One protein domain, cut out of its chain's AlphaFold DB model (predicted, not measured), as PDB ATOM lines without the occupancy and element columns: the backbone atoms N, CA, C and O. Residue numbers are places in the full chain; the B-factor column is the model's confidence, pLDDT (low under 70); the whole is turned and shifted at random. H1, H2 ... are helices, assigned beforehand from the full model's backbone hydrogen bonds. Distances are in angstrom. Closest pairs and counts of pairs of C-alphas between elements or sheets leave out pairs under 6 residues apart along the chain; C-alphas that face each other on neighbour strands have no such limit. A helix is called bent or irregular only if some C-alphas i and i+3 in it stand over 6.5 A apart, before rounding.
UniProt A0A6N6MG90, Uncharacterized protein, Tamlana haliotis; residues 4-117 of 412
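AT A GLANCE: This is residues 4 to 117 of the 412 residues of an uncharacterized protein of Tamlana haliotis (UniProt A0A6N6MG90). Two long helices, H6 and H7, meet at about a right angle, H7 starting beside the middle of H6, while H1 lies in the core and crosses H7; short helices H3, H4 and H5 lie around them. H2 lies at one end, where residues 28 to 34 stick out. The printed part has 114 residues with seven named helices, H1 to H7 along the chain, and no named strand: the class is all helix. It is compact, with a radius of gyration of the C-alphas of 14.6 A and spans of 40 by 35 by 26 A.

IN THESE COORDINATES: H6, residues 72 to 86, measures 21.2 A from first to last C-alpha. H7, residues 100 to 114, measures 20.4 A and ends at C-alpha 114 (0.601, 21.032, -25.367). H1, residues 4 to 17, measures 19.9 A and begins at C-alpha 4 (-13.780, 15.933, -22.696). H2 is residues 22 to 28, H3 38 to 45, H4 51 to 54 and H5 66 to 69. H2 is only just irregular: C-alphas 25 and 28 are 6.9 A apart.

HOW THE PARTS SIT: H6 touches H7 about perpendicular at 86 degrees, closest C-alphas Ile 79 and Ala 100, 6.9 A. H1 touches H7 about perpendicular at 74 degrees, Thr 14 to Tyr 106, 6.0 A. With 3 pairs of C-alphas within 8 A each, H1 only just touches H3, Leu 8 to Leu 42, 6.7 A, and H5 only just touches H7, Phe 66 to Gly 104, 5.7 A. H4 touches H6, Leu 53 to Glu 74, 6.1 A. H2 is close to but not clearly touching H1, Cys 16 to Ile 25, 7.4 A. Every O i to N i+4 pair is within hydrogen-bond range in H1, H3 and H6, against 10 of 11 in H7 and 1 of 3 in H2, where 1 of 4 O i to N i+3 pairs is; H4 and H5 are too short for an i+4 pair.

THE WHOLE: The C-alphas farthest apart, Asn 58 and Gly 92, are 42.5 A apart. The printed part has no cut; the links H4 to H5 and H6 to H7 are long. pLDDT is under 70 in residues 18 to 36, 57 to 58 and 87 to 98.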
ATOM      1  N   GLU A   4     -13.181  16.465 -21.473       87.19
ATOM      2  CA  GLU A   4     -13.780  15.933 -22.696       87.19
ATOM      3  C   GLU A   4     -13.130  16.533 -23.943       87.19
ATOM      4  O   GLU A   4     -12.596  15.792 -24.760       87.19
ATOM      5  N   GLU A   5     -13.049  17.863 -24.031       86.00
ATOM      6  CA  GLU A   5     -12.386  18.557 -25.143       86.00
ATOM      7  C   GLU A   5     -10.923  18.111 -25.299       86.00
ATOM      8  O   GLU A   5     -10.416  17.959 -26.409       86.00
ATOM      9  N   ARG A   6     -10.240  17.861 -24.178       87.44
ATOM     10  CA  ARG A   6      -8.864  17.349 -24.154       87.44
ATOM     11  C   ARG A   6      -8.750  15.923 -24.655       87.44
ATOM     12  O   ARG A   6      -7.807  15.603 -25.377       87.44
ATOM     13  N   LEU A   7      -9.693  15.076 -24.269       88.94
ATOM     14  CA  LEU A   7      -9.729  13.695 -24.708       88.94
ATOM     15  C   LEU A   7     -10.054  13.608 -26.202       88.94
ATOM     16  O   LEU A   7      -9.347  12.903 -26.913       88.94
ATOM     17  N   LEU A   8     -11.024  14.390 -26.688       87.50
ATOM     18  CA  LEU A   8     -11.346  14.519 -28.115       87.50
ATOM     19  C   LEU A   8     -10.127  14.978 -28.928       87.50
ATOM     20  O   LEU A   8      -9.759  14.339 -29.913       87.50
ATOM     21  N   ASP A   9      -9.434  16.028 -28.478       88.06
ATOM     22  CA  ASP A   9      -8.215  16.516 -29.134       88.06
ATOM     23  C   ASP A   9      -7.122  15.439 -29.214       88.06
ATOM     24  O   ASP A   9      -6.484  15.261 -30.252       88.06
ATOM     25  N   PHE A  10      -6.905  14.697 -28.125       89.06
ATOM     26  CA  PHE A  10      -5.931  13.609 -28.091       89.06
ATOM     27  C   PHE A  10      -6.335  12.423 -28.985       89.06
ATOM     28  O   PHE A  10      -5.476  11.838 -29.653       89.06
ATOM     29  N   ILE A  11      -7.627  12.086 -29.036       86.19
ATOM     30  CA  ILE A  11      -8.157  11.031 -29.906       86.19
ATOM     31  C   ILE A  11      -7.832  11.355 -31.367       86.19
ATOM     32  O   ILE A  11      -7.195  10.557 -32.058       86.19
ATOM     33  N   VAL A  12      -8.177  12.565 -31.812       84.25
ATOM     34  CA  VAL A  12      -7.925  12.990 -33.194       84.25
ATOM     35  C   VAL A  12      -6.436  13.136 -33.479       84.25
ATOM     36  O   VAL A  12      -5.972  12.729 -34.543       84.25
ATOM     37  N   PHE A  13      -5.647  13.624 -32.521       87.31
ATOM     38  CA  PHE A  13      -4.190  13.642 -32.652       87.31
ATOM     39  C   PHE A  13      -3.623  12.235 -32.907       87.31
ATOM     40  O   PHE A  13      -2.794  12.057 -33.800       87.31
ATOM     41  N   THR A  14      -4.103  11.232 -32.168       83.25
ATOM     42  CA  THR A  14      -3.684   9.829 -32.320       83.25
ATOM     43  C   THR A  14      -4.028   9.296 -33.709       83.25
ATOM     44  O   THR A  14      -3.202   8.645 -34.349       83.25
ATOM     45  N   PHE A  15      -5.213   9.627 -34.222       78.12
ATOM     46  CA  PHE A  15      -5.620   9.270 -35.578       78.12
ATOM     47  C   PHE A  15      -4.733   9.871 -36.665       78.12
ATOM     48  O   PHE A  15      -4.371   9.178 -37.621       78.12
ATOM     49  N   CYS A  16      -4.354  11.138 -36.500       76.88
ATOM     50  CA  CYS A  16      -3.467  11.825 -37.429       76.88
ATOM     51  C   CYS A  16      -2.068  11.209 -37.436       76.88
ATOM     52  O   CYS A  16      -1.472  11.058 -38.498       76.88
ATOM     53  N   ASP A  17      -1.550  10.842 -36.261       72.69
ATOM     54  CA  ASP A  17      -0.203  10.282 -36.129       72.69
ATOM     55  C   ASP A  17      -0.110   8.828 -36.611       72.69
ATOM     56  O   ASP A  17       0.925   8.400 -37.117       72.69
ATOM     57  N   TYR A  18      -1.197   8.065 -36.492       66.94
ATOM     58  CA  TYR A  18      -1.271   6.688 -36.983       66.94
ATOM     59  C   TYR A  18      -1.583   6.635 -38.498       66.94
ATOM     60  O   TYR A  18      -1.577   5.557 -39.085       66.94
ATOM     61  N   GLU A  19      -1.814   7.773 -39.169       59.28
ATOM     62  CA  GLU A  19      -2.232   7.825 -40.585       59.28
ATOM     63  C   GLU A  19      -3.517   6.983 -40.826       59.28
ATOM     64  O   GLU A  19      -3.689   6.352 -41.872       59.28
ATOM     65  N   LEU A  20      -4.403   6.908 -39.817       50.22
ATOM     66  CA  LEU A  20      -5.572   6.006 -39.784       50.22
ATOM     67  C   LEU A  20      -6.744   6.468 -40.629       50.22
ATOM     68  O   LEU A  20      -7.573   5.649 -41.015       50.22
ATOM     69  N   LEU A  21      -6.847   7.767 -40.878       53.50
ATOM     70  CA  LEU A  21      -8.075   8.367 -41.368       53.50
ATOM     71  C   LEU A  21      -7.781   9.259 -42.555       53.50
ATOM     72  O   LEU A  21      -7.669  10.469 -42.404       53.50
ATOM     73  N   ASN A  22      -7.719   8.662 -43.743       49.91
ATOM     74  CA  ASN A  22      -7.841   9.445 -44.971       49.91
ATOM     75  C   ASN A  22      -9.128  10.302 -44.939       49.91
ATOM     76  O   ASN A  22      -9.084  11.443 -45.369       49.91
ATOM     77  N   ASP A  23     -10.206   9.829 -44.299       45.19
ATOM     78  CA  ASP A  23     -11.509  10.515 -44.307       45.19
ATOM     79  C   ASP A  23     -11.636  11.687 -43.298       45.19
ATOM     80  O   ASP A  23     -12.300  12.672 -43.603       45.19
ATOM     81  N   ILE A  24     -10.976  11.644 -42.125       49.06
ATOM     82  CA  ILE A  24     -10.865  12.824 -41.227       49.06
ATOM     83  C   ILE A  24      -9.771  13.779 -41.732       49.06
ATOM     84  O   ILE A  24      -9.906  14.990 -41.607       49.06
ATOM     85  N   ILE A  25      -8.715  13.272 -42.381       48.84
ATOM     86  CA  ILE A  25      -7.709  14.106 -43.064       48.84
ATOM     87  C   ILE A  25      -8.327  14.854 -44.264       48.84
ATOM     88  O   ILE A  25      -7.917  15.983 -44.555       48.84
ATOM     89  N   ASP A  26      -9.357  14.292 -44.905       49.66
ATOM     90  CA  ASP A  26     -10.121  14.933 -45.983       49.66
ATOM     91  C   ASP A  26     -10.917  16.173 -45.526       49.66
ATOM     92  O   ASP A  26     -11.407  16.925 -46.368       49.66
ATOM     93  N   PHE A  27     -10.979  16.463 -44.223       49.38
ATOM     94  CA  PHE A  27     -11.593  17.656 -43.623       49.38
ATOM     95  C   PHE A  27     -11.212  18.986 -44.296       49.38
ATOM     96  O   PHE A  27     -12.068  19.837 -44.524       49.38
ATOM     97  N   PHE A  28      -9.942  19.171 -44.666       48.41
ATOM     98  CA  PHE A  28      -9.492  20.378 -45.380       48.41
ATOM     99  C   PHE A  28      -9.643  20.283 -46.908       48.41
ATOM    100  O   PHE A  28      -9.541  21.299 -47.599       48.41
ATOM    101  N   TYR A  29      -9.878  19.083 -47.449       41.84
ATOM    102  CA  TYR A  29     -10.071  18.845 -48.883       41.84
ATOM    103  C   TYR A  29     -11.549  18.834 -49.302       41.84
ATOM    104  O   TYR A  29     -11.844  19.094 -50.473       41.84
ATOM    105  N   GLN A  30     -12.483  18.601 -48.374       44.78
ATOM    106  CA  GLN A  30     -13.918  18.714 -48.619       44.78
ATOM    107  C   GLN A  30     -14.335  20.192 -48.706       44.78
ATOM    108  O   GLN A  30     -14.567  20.883 -47.724       44.78
ATOM    109  N   GLU A  31     -14.363  20.674 -49.947       41.31
ATOM    110  CA  GLU A  31     -15.029  21.873 -50.463       41.31
ATOM    111  C   GLU A  31     -15.601  22.889 -49.440       41.31
ATOM    112  O   GLU A  31     -16.702  22.750 -48.920       41.31
ATOM    113  N   LYS A  32     -14.929  24.047 -49.340       41.31
ATOM    114  CA  LYS A  32     -15.516  25.386 -49.088       41.31
ATOM    115  C   LYS A  32     -16.212  25.681 -47.751       41.31
ATOM    116  O   LYS A  32     -16.652  26.822 -47.599       41.31
ATOM    117  N   ASN A  33     -16.268  24.776 -46.784       43.34
ATOM    118  CA  ASN A  33     -16.761  25.128 -45.453       43.34
ATOM    119  C   ASN A  33     -15.584  25.537 -44.565       43.34
ATOM    120  O   ASN A  33     -14.821  24.705 -44.088       43.34
ATOM    121  N   ILE A  34     -15.409  26.849 -44.375       51.94
ATOM    122  CA  ILE A  34     -14.576  27.357 -43.285       51.94
ATOM    123  C   ILE A  34     -15.270  26.907 -42.005       51.94
ATOM    124  O   ILE A  34     -16.393  27.319 -41.732       51.94
ATOM    125  N   ILE A  35     -14.612  26.034 -41.261       54.72
ATOM    126  CA  ILE A  35     -15.052  25.618 -39.938       54.72
ATOM    127  C   ILE A  35     -15.001  26.856 -39.056       54.72
ATOM    128  O   ILE A  35     -13.925  27.408 -38.820       54.72
ATOM    129  N   GLU A  36     -16.169  27.328 -38.634       57.44
ATOM    130  CA  GLU A  36     -16.261  28.458 -37.711       57.44
ATOM    131  C   GLU A  36     -15.853  28.031 -36.291       57.44
ATOM    132  O   GLU A  36     -15.246  28.833 -35.581       57.44
ATOM    133  N   ASP A  37     -16.095  26.761 -35.921       71.56
ATOM    134  CA  ASP A  37     -15.700  26.157 -34.643       71.56
ATOM    135  C   ASP A  37     -15.259  24.686 -34.814       71.56
ATOM    136  O   ASP A  37     -16.008  23.829 -35.281       71.56
ATOM    137  N   TYR A  38     -14.012  24.375 -34.453       76.88
ATOM    138  CA  TYR A  38     -13.462  23.013 -34.540       76.88
ATOM    139  C   TYR A  38     -14.012  22.083 -33.463       76.88
ATOM    140  O   TYR A  38     -13.962  20.870 -33.634       76.88
ATOM    141  N   LYS A  39     -14.540  22.623 -32.361       78.88
ATOM    142  CA  LYS A  39     -15.209  21.812 -31.349       78.88
ATOM    143  C   LYS A  39     -16.456  21.152 -31.927       78.88
ATOM    144  O   LYS A  39     -16.595  19.944 -31.792       78.88
ATOM    145  N   ASP A  40     -17.283  21.919 -32.633       77.19
ATOM    146  CA  ASP A  40     -18.487  21.396 -33.285       77.19
ATOM    147  C   ASP A  40     -18.126  20.274 -34.271       77.19
ATOM    148  O   ASP A  40     -18.789  19.243 -34.323       77.19
ATOM    149  N   PHE A  41     -17.003  20.413 -34.985       76.19
ATOM    150  CA  PHE A  41     -16.489  19.336 -35.831       76.19
ATOM    151  C   PHE A  41     -16.147  18.064 -35.048       76.19
ATOM    152  O   PHE A  41     -16.508  16.970 -35.490       76.19
ATOM    153  N   LEU A  42     -15.439  18.189 -33.920       79.25
ATOM    154  CA  LEU A  42     -15.108  17.037 -33.078       79.25
ATOM    155  C   LEU A  42     -16.384  16.341 -32.595       79.25
ATOM    156  O   LEU A  42     -16.465  15.119 -32.680       79.25
ATOM    157  N   ASP A  43     -17.379  17.117 -32.166       78.00
ATOM    158  CA  ASP A  43     -18.659  16.607 -31.669       78.00
ATOM    159  C   ASP A  43     -19.483  15.914 -32.778       78.00
ATOM    160  O   ASP A  43     -20.213  14.963 -32.508       78.00
ATOM    161  N   GLU A  44     -19.360  16.351 -34.036       75.81
ATOM    162  CA  GLU A  44     -20.073  15.767 -35.183       75.81
ATOM    163  C   GLU A  44     -19.402  14.518 -35.781       75.81
ATOM    164  O   GLU A  44     -20.079  13.712 -36.424       75.81
ATOM    165  N   ASN A  45     -18.080  14.369 -35.631       75.31
ATOM    166  CA  ASN A  45     -17.287  13.389 -36.394       75.31
ATOM    167  C   ASN A  45     -16.577  12.340 -35.529       75.31
ATOM    168  O   ASN A  45     -16.000  11.390 -36.064       75.31
ATOM    169  N   ILE A  46     -16.595  12.496 -34.207       79.69
ATOM    170  CA  ILE A  46     -16.066  11.512 -33.263       79.69
ATOM    171  C   ILE A  46     -17.242  10.810 -32.586       79.69
ATOM    172  O   ILE A  46     -18.221  11.447 -32.210       79.69
ATOM    173  N   GLU A  47     -17.152   9.485 -32.459       82.50
ATOM    174  CA  GLU A  47     -18.175   8.702 -31.767       82.50
ATOM    175  C   GLU A  47     -18.265   9.129 -30.295       82.50
ATOM    176  O   GLU A  47     -17.317   9.660 -29.707       82.50
ATOM    177  N   GLU A  48     -19.424   8.908 -29.681       84.88
ATOM    178  CA  GLU A  48     -19.659   9.344 -28.307       84.88
ATOM    179  C   GLU A  48     -18.667   8.668 -27.344       84.88
ATOM    180  O   GLU A  48     -18.589   7.438 -27.236       84.88
ATOM    181  N   ILE A  49     -17.894   9.483 -26.621       85.31
ATOM    182  CA  ILE A  49     -16.916   8.985 -25.656       85.31
ATOM    183  C   ILE A  49     -17.657   8.443 -24.423       85.31
ATOM    184  O   ILE A  49     -18.510   9.140 -23.870       85.31
ATOM    185  N   PRO A  50     -17.285   7.258 -23.897       87.00
ATOM    186  CA  PRO A  50     -17.833   6.746 -22.645       87.00
ATOM    187  C   PRO A  50     -17.818   7.783 -21.507       87.00
ATOM    188  O   PRO A  50     -16.754   8.276 -21.135       87.00
ATOM    189  N   GLU A  51     -18.975   8.045 -20.881       85.00
ATOM    190  CA  GLU A  51     -19.134   9.053 -19.807       85.00
ATOM    191  C   GLU A  51     -18.121   8.895 -18.659       85.00
ATOM    192  O   GLU A  51     -17.698   9.858 -18.016       85.00
ATOM    193  N   ILE A  52     -17.693   7.663 -18.376       85.00
ATOM    194  CA  ILE A  52     -16.688   7.378 -17.347       85.00
ATOM    195  C   ILE A  52     -15.337   8.060 -17.635       85.00
ATOM    196  O   ILE A  52     -14.637   8.442 -16.702       85.00
ATOM    197  N   LEU A  53     -15.003   8.287 -18.908       84.12
ATOM    198  CA  LEU A  53     -13.782   8.973 -19.328       84.12
ATOM    199  C   LEU A  53     -13.905  10.502 -19.198       84.12
ATOM    200  O   LEU A  53     -12.902  11.186 -18.980       84.12
ATOM    201  N   THR A  54     -15.118  11.055 -19.251       83.38
ATOM    202  CA  THR A  54     -15.368  12.510 -19.227       83.38
ATOM    203  C   THR A  54     -15.804  13.036 -17.849       83.38
ATOM    204  O   THR A  54     -15.577  14.202 -17.533       83.38
ATOM    205  N   SER A  55     -16.321  12.179 -16.966       74.38
ATOM    206  CA  SER A  55     -17.021  12.547 -15.717       74.38
ATOM    207  C   SER A  55     -16.166  12.961 -14.497       74.38
ATOM    208  O   SER A  55     -16.702  13.110 -13.394       74.38
ATOM    209  N   LYS A  56     -14.848  13.201 -14.625       73.31
ATOM    210  CA  LYS A  56     -14.018  13.628 -13.471       73.31
ATOM    211  C   LYS A  56     -14.359  15.055 -13.018       73.31
ATOM    212  O   LYS A  56     -13.994  16.035 -13.656       73.31
ATOM    213  N   ILE A  57     -14.970  15.150 -11.833       58.06
ATOM    214  CA  ILE A  57     -15.467  16.390 -11.203       58.06
ATOM    215  C   ILE A  57     -14.348  17.413 -10.904       58.06
ATOM    216  O   ILE A  57     -14.599  18.613 -10.933       58.06
ATOM    217  N   ASN A  58     -13.112  16.960 -10.651       63.09
ATOM    218  CA  ASN A  58     -11.958  17.812 -10.315       63.09
ATOM    219  C   ASN A  58     -10.844  17.708 -11.367       63.09
ATOM    220  O   ASN A  58      -9.703  17.379 -11.043       63.09
ATOM    221  N   TYR A  59     -11.182  17.917 -12.636       75.06
ATOM    222  CA  TYR A  59     -10.189  17.935 -13.703       75.06
ATOM    223  C   TYR A  59      -9.261  19.157 -13.587       75.06
ATOM    224  O   TYR A  59      -9.737  20.290 -13.504       75.06
ATOM    225  N   ASN A  60      -7.947  18.913 -13.613       74.88
ATOM    226  CA  ASN A  60      -6.923  19.934 -13.798       74.88
ATOM    227  C   ASN A  60      -6.093  19.603 -15.043       74.88
ATOM    228  O   ASN A  60      -5.841  18.441 -15.357       74.88
ATOM    229  N   ASP A  61      -5.694  20.644 -15.755       75.88
ATOM    230  CA  ASP A  61      -5.081  20.570 -17.079       75.88
ATOM    231  C   ASP A  61      -3.543  20.674 -17.009       75.88
ATOM    232  O   ASP A  61      -2.889  21.238 -17.882       75.88
ATOM    233  N   ASP A  62      -2.960  20.183 -15.911       78.56
ATOM    234  CA  ASP A  62      -1.534  20.280 -15.570       78.56
ATOM    235  C   ASP A  62      -0.808  18.923 -15.533       78.56
ATOM    236  O   ASP A  62       0.331  18.835 -15.062       78.56
ATOM    237  N   PHE A  63      -1.440  17.878 -16.070       81.38
ATOM    238  CA  PHE A  63      -0.887  16.526 -16.148       81.38
ATOM    239  C   PHE A  63       0.430  16.484 -16.939       81.38
ATOM    240  O   PHE A  63       0.602  17.139 -17.971       81.38
ATOM    241  N   GLN A  64       1.379  15.687 -16.451       81.81
ATOM    242  CA  GLN A  64       2.719  15.549 -17.027       81.81
ATOM    243  C   GLN A  64       2.946  14.218 -17.741       81.81
ATOM    244  O   GLN A  64       3.974  14.074 -18.404       81.81
ATOM    245  N   SER A  65       2.017  13.269 -17.613       83.06
ATOM    246  CA  SER A  65       2.121  11.928 -18.190       83.06
ATOM    247  C   SER A  65       0.750  11.318 -18.497       83.06
ATOM    248  O   SER A  65      -0.282  11.784 -18.008       83.06
ATOM    249  N   PHE A  66       0.738  10.249 -19.299       82.06
ATOM    250  CA  PHE A  66      -0.489   9.520 -19.649       82.06
ATOM    251  C   PHE A  66      -1.190   8.908 -18.427       82.06
ATOM    252  O   PHE A  66      -2.412   8.978 -18.319       82.06
ATOM    253  N   ASP A  67      -0.409   8.386 -17.475       83.50
ATOM    254  CA  ASP A  67      -0.908   7.786 -16.231       83.50
ATOM    255  C   ASP A  67      -1.548   8.810 -15.275       83.50
ATOM    256  O   ASP A  67      -2.386   8.445 -14.452       83.50
ATOM    257  N   GLU A  68      -1.172  10.089 -15.373       84.31
ATOM    258  CA  GLU A  68      -1.820  11.173 -14.624       84.31
ATOM    259  C   GLU A  68      -3.141  11.615 -15.268       84.31
ATOM    260  O   GLU A  68      -4.061  12.040 -14.568       84.31
ATOM    261  N   PHE A  69      -3.249  11.507 -16.595       86.69
ATOM    262  CA  PHE A  69      -4.432  11.929 -17.342       86.69
ATOM    263  C   PHE A  69      -5.564  10.888 -17.310       86.69
ATOM    264  O   PHE A  69      -6.721  11.229 -17.024       86.69
ATOM    265  N   LEU A  70      -5.227   9.621 -17.569       86.81
ATOM    266  CA  LEU A  70      -6.138   8.475 -17.518       86.81
ATOM    267  C   LEU A  70      -5.580   7.426 -16.553       86.81
ATOM    268  O   LEU A  70      -4.430   7.012 -16.686       86.81
ATOM    269  N   ASP A  71      -6.395   6.964 -15.606       87.31
ATOM    270  CA  ASP A  71      -6.023   5.825 -14.764       87.31
ATOM    271  C   ASP A  71      -6.031   4.501 -15.554       87.31
ATOM    272  O   ASP A  71      -6.419   4.453 -16.718       87.31
ATOM    273  N   LYS A  72      -5.579   3.394 -14.951       87.00
ATOM    274  CA  LYS A  72      -5.432   2.118 -15.674       87.00
ATOM    275  C   LYS A  72      -6.747   1.549 -16.215       87.00
ATOM    276  O   LYS A  72      -6.714   0.885 -17.252       87.00
ATOM    277  N   ASP A  73      -7.872   1.786 -15.546       88.06
ATOM    278  CA  ASP A  73      -9.172   1.336 -16.044       88.06
ATOM    279  C   ASP A  73      -9.640   2.240 -17.192       88.06
ATOM    280  O   ASP A  73     -10.069   1.734 -18.227       88.06
ATOM    281  N   GLU A  74      -9.464   3.558 -17.066       88.94
ATOM    282  CA  GLU A  74      -9.735   4.535 -18.128       88.94
ATOM    283  C   GLU A  74      -8.858   4.298 -19.373       88.94
ATOM    284  O   GLU A  74      -9.348   4.362 -20.500       88.94
ATOM    285  N   GLN A  75      -7.580   3.953 -19.191       87.94
ATOM    286  CA  GLN A  75      -6.666   3.580 -20.277       87.94
ATOM    287  C   GLN A  75      -7.141   2.327 -21.015       87.94
ATOM    288  O   GLN A  75      -7.078   2.273 -22.239       87.94
ATOM    289  N   ARG A  76      -7.636   1.311 -20.298       86.75
ATOM    290  CA  ARG A  76      -8.207   0.126 -20.953       86.75
ATOM    291  C   ARG A  76      -9.443   0.508 -21.767       86.75
ATOM    292  O   ARG A  76      -9.562   0.089 -22.911       86.75
ATOM    293  N   LEU A  77     -10.319   1.326 -21.191       88.31
ATOM    294  CA  LEU A  77     -11.573   1.735 -21.822       88.31
ATOM    295  C   LEU A  77     -11.359   2.586 -23.077       88.31
ATOM    296  O   LEU A  77     -12.058   2.375 -24.061       88.31
ATOM    297  N   ILE A  78     -10.389   3.511 -23.083       86.00
ATOM    298  CA  ILE A  78     -10.087   4.290 -24.294       86.00
ATOM    299  C   ILE A  78      -9.526   3.386 -25.405       86.00
ATOM    300  O   ILE A  78      -9.881   3.555 -26.564       86.00
ATOM    301  N   ILE A  79      -8.710   2.380 -25.069       83.56
ATOM    302  CA  ILE A  79      -8.180   1.421 -26.054       83.56
ATOM    303  C   ILE A  79      -9.309   0.556 -26.630       83.56
ATOM    304  O   ILE A  79      -9.385   0.375 -27.846       83.56
ATOM    305  N   GLU A  80     -10.198   0.048 -25.771       84.94
ATOM    306  CA  GLU A  80     -11.395  -0.698 -26.181       84.94
ATOM    307  C   GLU A  80     -12.283   0.156 -27.094       84.94
ATOM    308  O   GLU A  80     -12.643  -0.290 -28.177       84.94
ATOM    309  N   TYR A  81     -12.527   1.419 -26.730       84.31
ATOM    310  CA  TYR A  81     -13.275   2.378 -27.545       84.31
ATOM    311  C   TYR A  81     -12.676   2.565 -28.950       84.31
ATOM    312  O   TYR A  81     -13.416   2.569 -29.934       84.31
ATOM    313  N   PHE A  82     -11.348   2.687 -29.069       78.50
ATOM    314  CA  PHE A  82     -10.689   2.810 -30.374       78.50
ATOM    315  C   PHE A  82     -10.854   1.557 -31.229       78.50
ATOM    316  O   PHE A  82     -11.152   1.651 -32.420       78.50
ATOM    317  N   SER A  83     -10.661   0.390 -30.616       74.94
ATOM    318  CA  SER A  83     -10.867  -0.890 -31.282       74.94
ATOM    319  C   SER A  83     -12.319  -1.005 -31.756       74.94
ATOM    320  O   SER A  83     -12.577  -1.219 -32.936       74.94
ATOM    321  N   ASP A  84     -13.293  -0.808 -30.879       77.69
ATOM    322  CA  ASP A  84     -14.690  -1.100 -31.197       77.69
ATOM    323  C   ASP A  84     -15.272  -0.162 -32.262       77.69
ATOM    324  O   ASP A  84     -16.001  -0.622 -33.142       77.69
ATOM    325  N   ASN A  85     -14.902   1.122 -32.239       74.88
ATOM    326  CA  ASN A  85     -15.499   2.128 -33.122       74.88
ATOM    327  C   ASN A  85     -14.722   2.366 -34.424       74.88
ATOM    328  O   ASN A  85     -15.309   2.789 -35.419       74.88
ATOM    329  N   TYR A  86     -13.418   2.069 -34.466       71.50
ATOM    330  CA  TYR A  86     -12.570   2.456 -35.603       71.50
ATOM    331  C   TYR A  86     -11.890   1.280 -36.316       71.50
ATOM    332  O   TYR A  86     -11.272   1.475 -37.362       71.50
ATOM    333  N   ASN A  87     -12.093   0.033 -35.864       62.16
ATOM    334  CA  ASN A  87     -11.589  -1.185 -36.523       62.16
ATOM    335  C   ASN A  87     -12.072  -1.398 -37.975       62.16
ATOM    336  O   ASN A  87     -11.573  -2.301 -38.646       62.16
ATOM    337  N   HIS A  88     -13.079  -0.665 -38.463       52.03
ATOM    338  CA  HIS A  88     -13.777  -0.963 -39.727       52.03
ATOM    339  C   HIS A  88     -13.418  -0.055 -40.913       52.03
ATOM    340  O   HIS A  88     -13.849  -0.337 -42.028       52.03
ATOM    341  N   TYR A  89     -12.576   0.964 -40.725       51.97
ATOM    342  CA  TYR A  89     -12.195   1.899 -41.799       51.97
ATOM    343  C   TYR A  89     -11.105   1.370 -42.752       51.97
ATOM    344  O   TYR A  89     -10.680   2.061 -43.675       51.97
ATOM    345  N   TYR A  90     -10.660   0.122 -42.577       49.00
ATOM    346  CA  TYR A  90      -9.684  -0.511 -43.459       49.00
ATOM    347  C   TYR A  90     -10.344  -1.429 -44.483       49.00
ATOM    348  O   TYR A  90     -10.941  -2.447 -44.126       49.00
ATOM    349  N   ASP A  91     -10.134  -1.125 -45.764       40.03
ATOM    350  CA  ASP A  91     -10.426  -2.026 -46.879       40.03
ATOM    351  C   ASP A  91      -9.608  -3.326 -46.697       40.03
ATOM    352  O   ASP A  91      -8.409  -3.391 -46.981       40.03
ATOM    353  N   GLY A  92     -10.228  -4.340 -46.078       43.00
ATOM    354  CA  GLY A  92      -9.589  -5.605 -45.694       43.00
ATOM    355  C   GLY A  92      -9.740  -6.049 -44.229       43.00
ATOM    356  O   GLY A  92      -9.275  -7.141 -43.905       43.00
ATOM    357  N   GLY A  93     -10.390  -5.270 -43.353       39.69
ATOM    358  CA  GLY A  93     -10.852  -5.739 -42.034       39.69
ATOM    359  C   GLY A  93      -9.759  -6.168 -41.045       39.69
ATOM    360  O   GLY A  93     -10.005  -7.047 -40.217       39.69
ATOM    361  N   MET A  94      -8.549  -5.600 -41.126       42.72
ATOM    362  CA  MET A  94      -7.570  -5.812 -40.058       42.72
ATOM    363  C   MET A  94      -7.931  -4.947 -38.847       42.72
ATOM    364  O   MET A  94      -8.059  -3.734 -39.012       42.72
ATOM    365  N   PRO A  95      -8.068  -5.546 -37.649       51.97
ATOM    366  CA  PRO A  95      -8.288  -4.788 -36.434       51.97
ATOM    367  C   PRO A  95      -7.107  -3.848 -36.183       51.97
ATOM    368  O   PRO A  95      -5.940  -4.162 -36.431       51.97
ATOM    369  N   LEU A  96      -7.469  -2.679 -35.701       58.19
ATOM    370  CA  LEU A  96      -6.661  -1.560 -35.286       58.19
ATOM    371  C   LEU A  96      -6.008  -1.940 -33.946       58.19
ATOM    372  O   LEU A  96      -6.497  -1.634 -32.864       58.19
ATOM    373  N   ASP A  97      -4.923  -2.711 -34.027       61.00
ATOM    374  CA  ASP A  97      -4.177  -3.217 -32.869       61.00
ATOM    375  C   ASP A  97      -3.249  -2.115 -32.326       61.00
ATOM    376  O   ASP A  97      -2.054  -2.073 -32.633       61.00
ATOM    377  N   ILE A  98      -3.823  -1.151 -31.594       68.81
ATOM    378  CA  ILE A  98      -3.061  -0.143 -30.843       68.81
ATOM    379  C   ILE A  98      -2.862  -0.641 -29.416       68.81
ATOM    380  O   ILE A  98      -3.821  -0.825 -28.666       68.81
ATOM    381  N   SER A  99      -1.607  -0.821 -29.009       72.94
ATOM    382  CA  SER A  99      -1.301  -1.193 -27.631       72.94
ATOM    383  C   SER A  99      -1.416   0.005 -26.678       72.94
ATOM    384  O   SER A  99      -1.295   1.163 -27.080       72.94
ATOM    385  N   ALA A 100      -1.575  -0.257 -25.377       74.69
ATOM    386  CA  ALA A 100      -1.518   0.790 -24.349       74.69
ATOM    387  C   ALA A 100      -0.195   1.577 -24.371       74.69
ATOM    388  O   ALA A 100      -0.159   2.761 -24.041       74.69
ATOM    389  N   GLU A 101       0.895   0.919 -24.770       73.56
ATOM    390  CA  GLU A 101       2.207   1.541 -24.926       73.56
ATOM    391  C   GLU A 101       2.212   2.545 -26.080       73.56
ATOM    392  O   GLU A 101       2.702   3.662 -25.916       73.56
ATOM    393  N   ASP A 102       1.633   2.171 -27.224       77.00
ATOM    394  CA  ASP A 102       1.516   3.071 -28.369       77.00
ATOM    395  C   ASP A 102       0.672   4.297 -27.989       77.00
ATOM    396  O   ASP A 102       1.105   5.420 -28.236       77.00
ATOM    397  N   PHE A 103      -0.449   4.106 -27.279       80.25
ATOM    398  CA  PHE A 103      -1.237   5.203 -26.697       80.25
ATOM    399  C   PHE A 103      -0.410   6.122 -25.799       80.25
ATOM    400  O   PHE A 103      -0.454   7.342 -25.960       80.25
ATOM    401  N   GLY A 104       0.386   5.550 -24.895       82.12
ATOM    402  CA  GLY A 104       1.297   6.320 -24.055       82.12
ATOM    403  C   GLY A 104       2.308   7.125 -24.877       82.12
ATOM    404  O   GLY A 104       2.545   8.292 -24.583       82.12
ATOM    405  N   ASN A 105       2.879   6.553 -25.940       80.69
ATOM    406  CA  ASN A 105       3.829   7.261 -26.802       80.69
ATOM    407  C   ASN A 105       3.164   8.383 -27.620       80.69
ATOM    408  O   ASN A 105       3.740   9.469 -27.723       80.69
ATOM    409  N   TYR A 106       1.955   8.161 -28.148       85.62
ATOM    410  CA  TYR A 106       1.163   9.222 -28.782       85.62
ATOM    411  C   TYR A 106       0.869  10.347 -27.798       85.62
ATOM    412  O   TYR A 106       1.009  11.520 -28.141       85.62
ATOM    413  N   PHE A 107       0.525  10.004 -26.558       88.00
ATOM    414  CA  PHE A 107       0.223  10.984 -25.527       88.00
ATOM    415  C   PHE A 107       1.442  11.820 -25.134       88.00
ATOM    416  O   PHE A 107       1.341  13.036 -25.007       88.00
ATOM    417  N   GLU A 108       2.620  11.208 -25.007       86.44
ATOM    418  CA  GLU A 108       3.861  11.946 -24.753       86.44
ATOM    419  C   GLU A 108       4.202  12.910 -25.900       86.44
ATOM    420  O   GLU A 108       4.636  14.039 -25.662       86.44
ATOM    421  N   LYS A 109       3.970  12.504 -27.156       86.50
ATOM    422  CA  LYS A 109       4.144  13.386 -28.320       86.50
ATOM    423  C   LYS A 109       3.135  14.538 -28.302       86.50
ATOM    424  O   LYS A 109       3.513  15.690 -28.493       86.50
ATOM    425  N   TYR A 110       1.871  14.244 -28.014       90.81
ATOM    426  CA  TYR A 110       0.819  15.240 -27.829       90.81
ATOM    427  C   TYR A 110       1.176  16.253 -26.729       90.81
ATOM    428  O   TYR A 110       1.071  17.466 -26.928       90.81
ATOM    429  N   LEU A 111       1.687  15.766 -25.596       89.88
ATOM    430  CA  LEU A 111       2.135  16.584 -24.472       89.88
ATOM    431  C   LEU A 111       3.278  17.534 -24.839       89.88
ATOM    432  O   LEU A 111       3.310  18.652 -24.325       89.88
ATOM    433  N   GLN A 112       4.201  17.132 -25.719       89.25
ATOM    434  CA  GLN A 112       5.276  18.018 -26.189       89.25
ATOM    435  C   GLN A 112       4.705  19.281 -26.839       89.25
ATOM    436  O   GLN A 112       5.152  20.381 -26.521       89.25
ATOM    437  N   PHE A 113       3.676  19.139 -27.675       90.88
ATOM    438  CA  PHE A 113       3.000  20.275 -28.295       90.88
ATOM    439  C   PHE A 113       2.136  21.058 -27.297       90.88
ATOM    440  O   PHE A 113       2.154  22.288 -27.285       90.88
ATOM    441  N   LYS A 114       1.428  20.371 -26.393       88.44
ATOM    442  CA  LYS A 114       0.601  21.032 -25.367       88.44
ATOM    443  C   LYS A 114       1.379  21.889 -24.389       88.44
ATOM    444  O   LYS A 114       0.876  22.923 -23.962       88.44
ATOM    445  N   LYS A 115       2.597  21.478 -24.037       89.50
ATOM    446  CA  LYS A 115       3.479  22.262 -23.162       89.50
ATOM    447  C   LYS A 115       3.858  23.609 -23.780       89.50
ATOM    448  O   LYS A 115       4.152  24.536 -23.033       89.50
ATOM    449  N   ILE A 116       3.824  23.719 -25.109       89.62
ATOM    450  CA  ILE A 116       4.055  24.975 -25.831       89.62
ATOM    451  C   ILE A 116       2.807  25.852 -25.753       89.62
ATOM    452  O   ILE A 116       2.892  27.009 -25.348       89.62
ATOM    453  N   ASN A 117       1.641  25.300 -26.102       86.25
ATOM    454  CA  ASN A 117       0.380  26.029 -26.034       86.25
ATOM    455  C   ASN A 117      -0.770  25.122 -25.575       86.25
ATOM    456  O   ASN A 117      -1.325  24.327 -26.336       86.25
TER     457      ASN A 117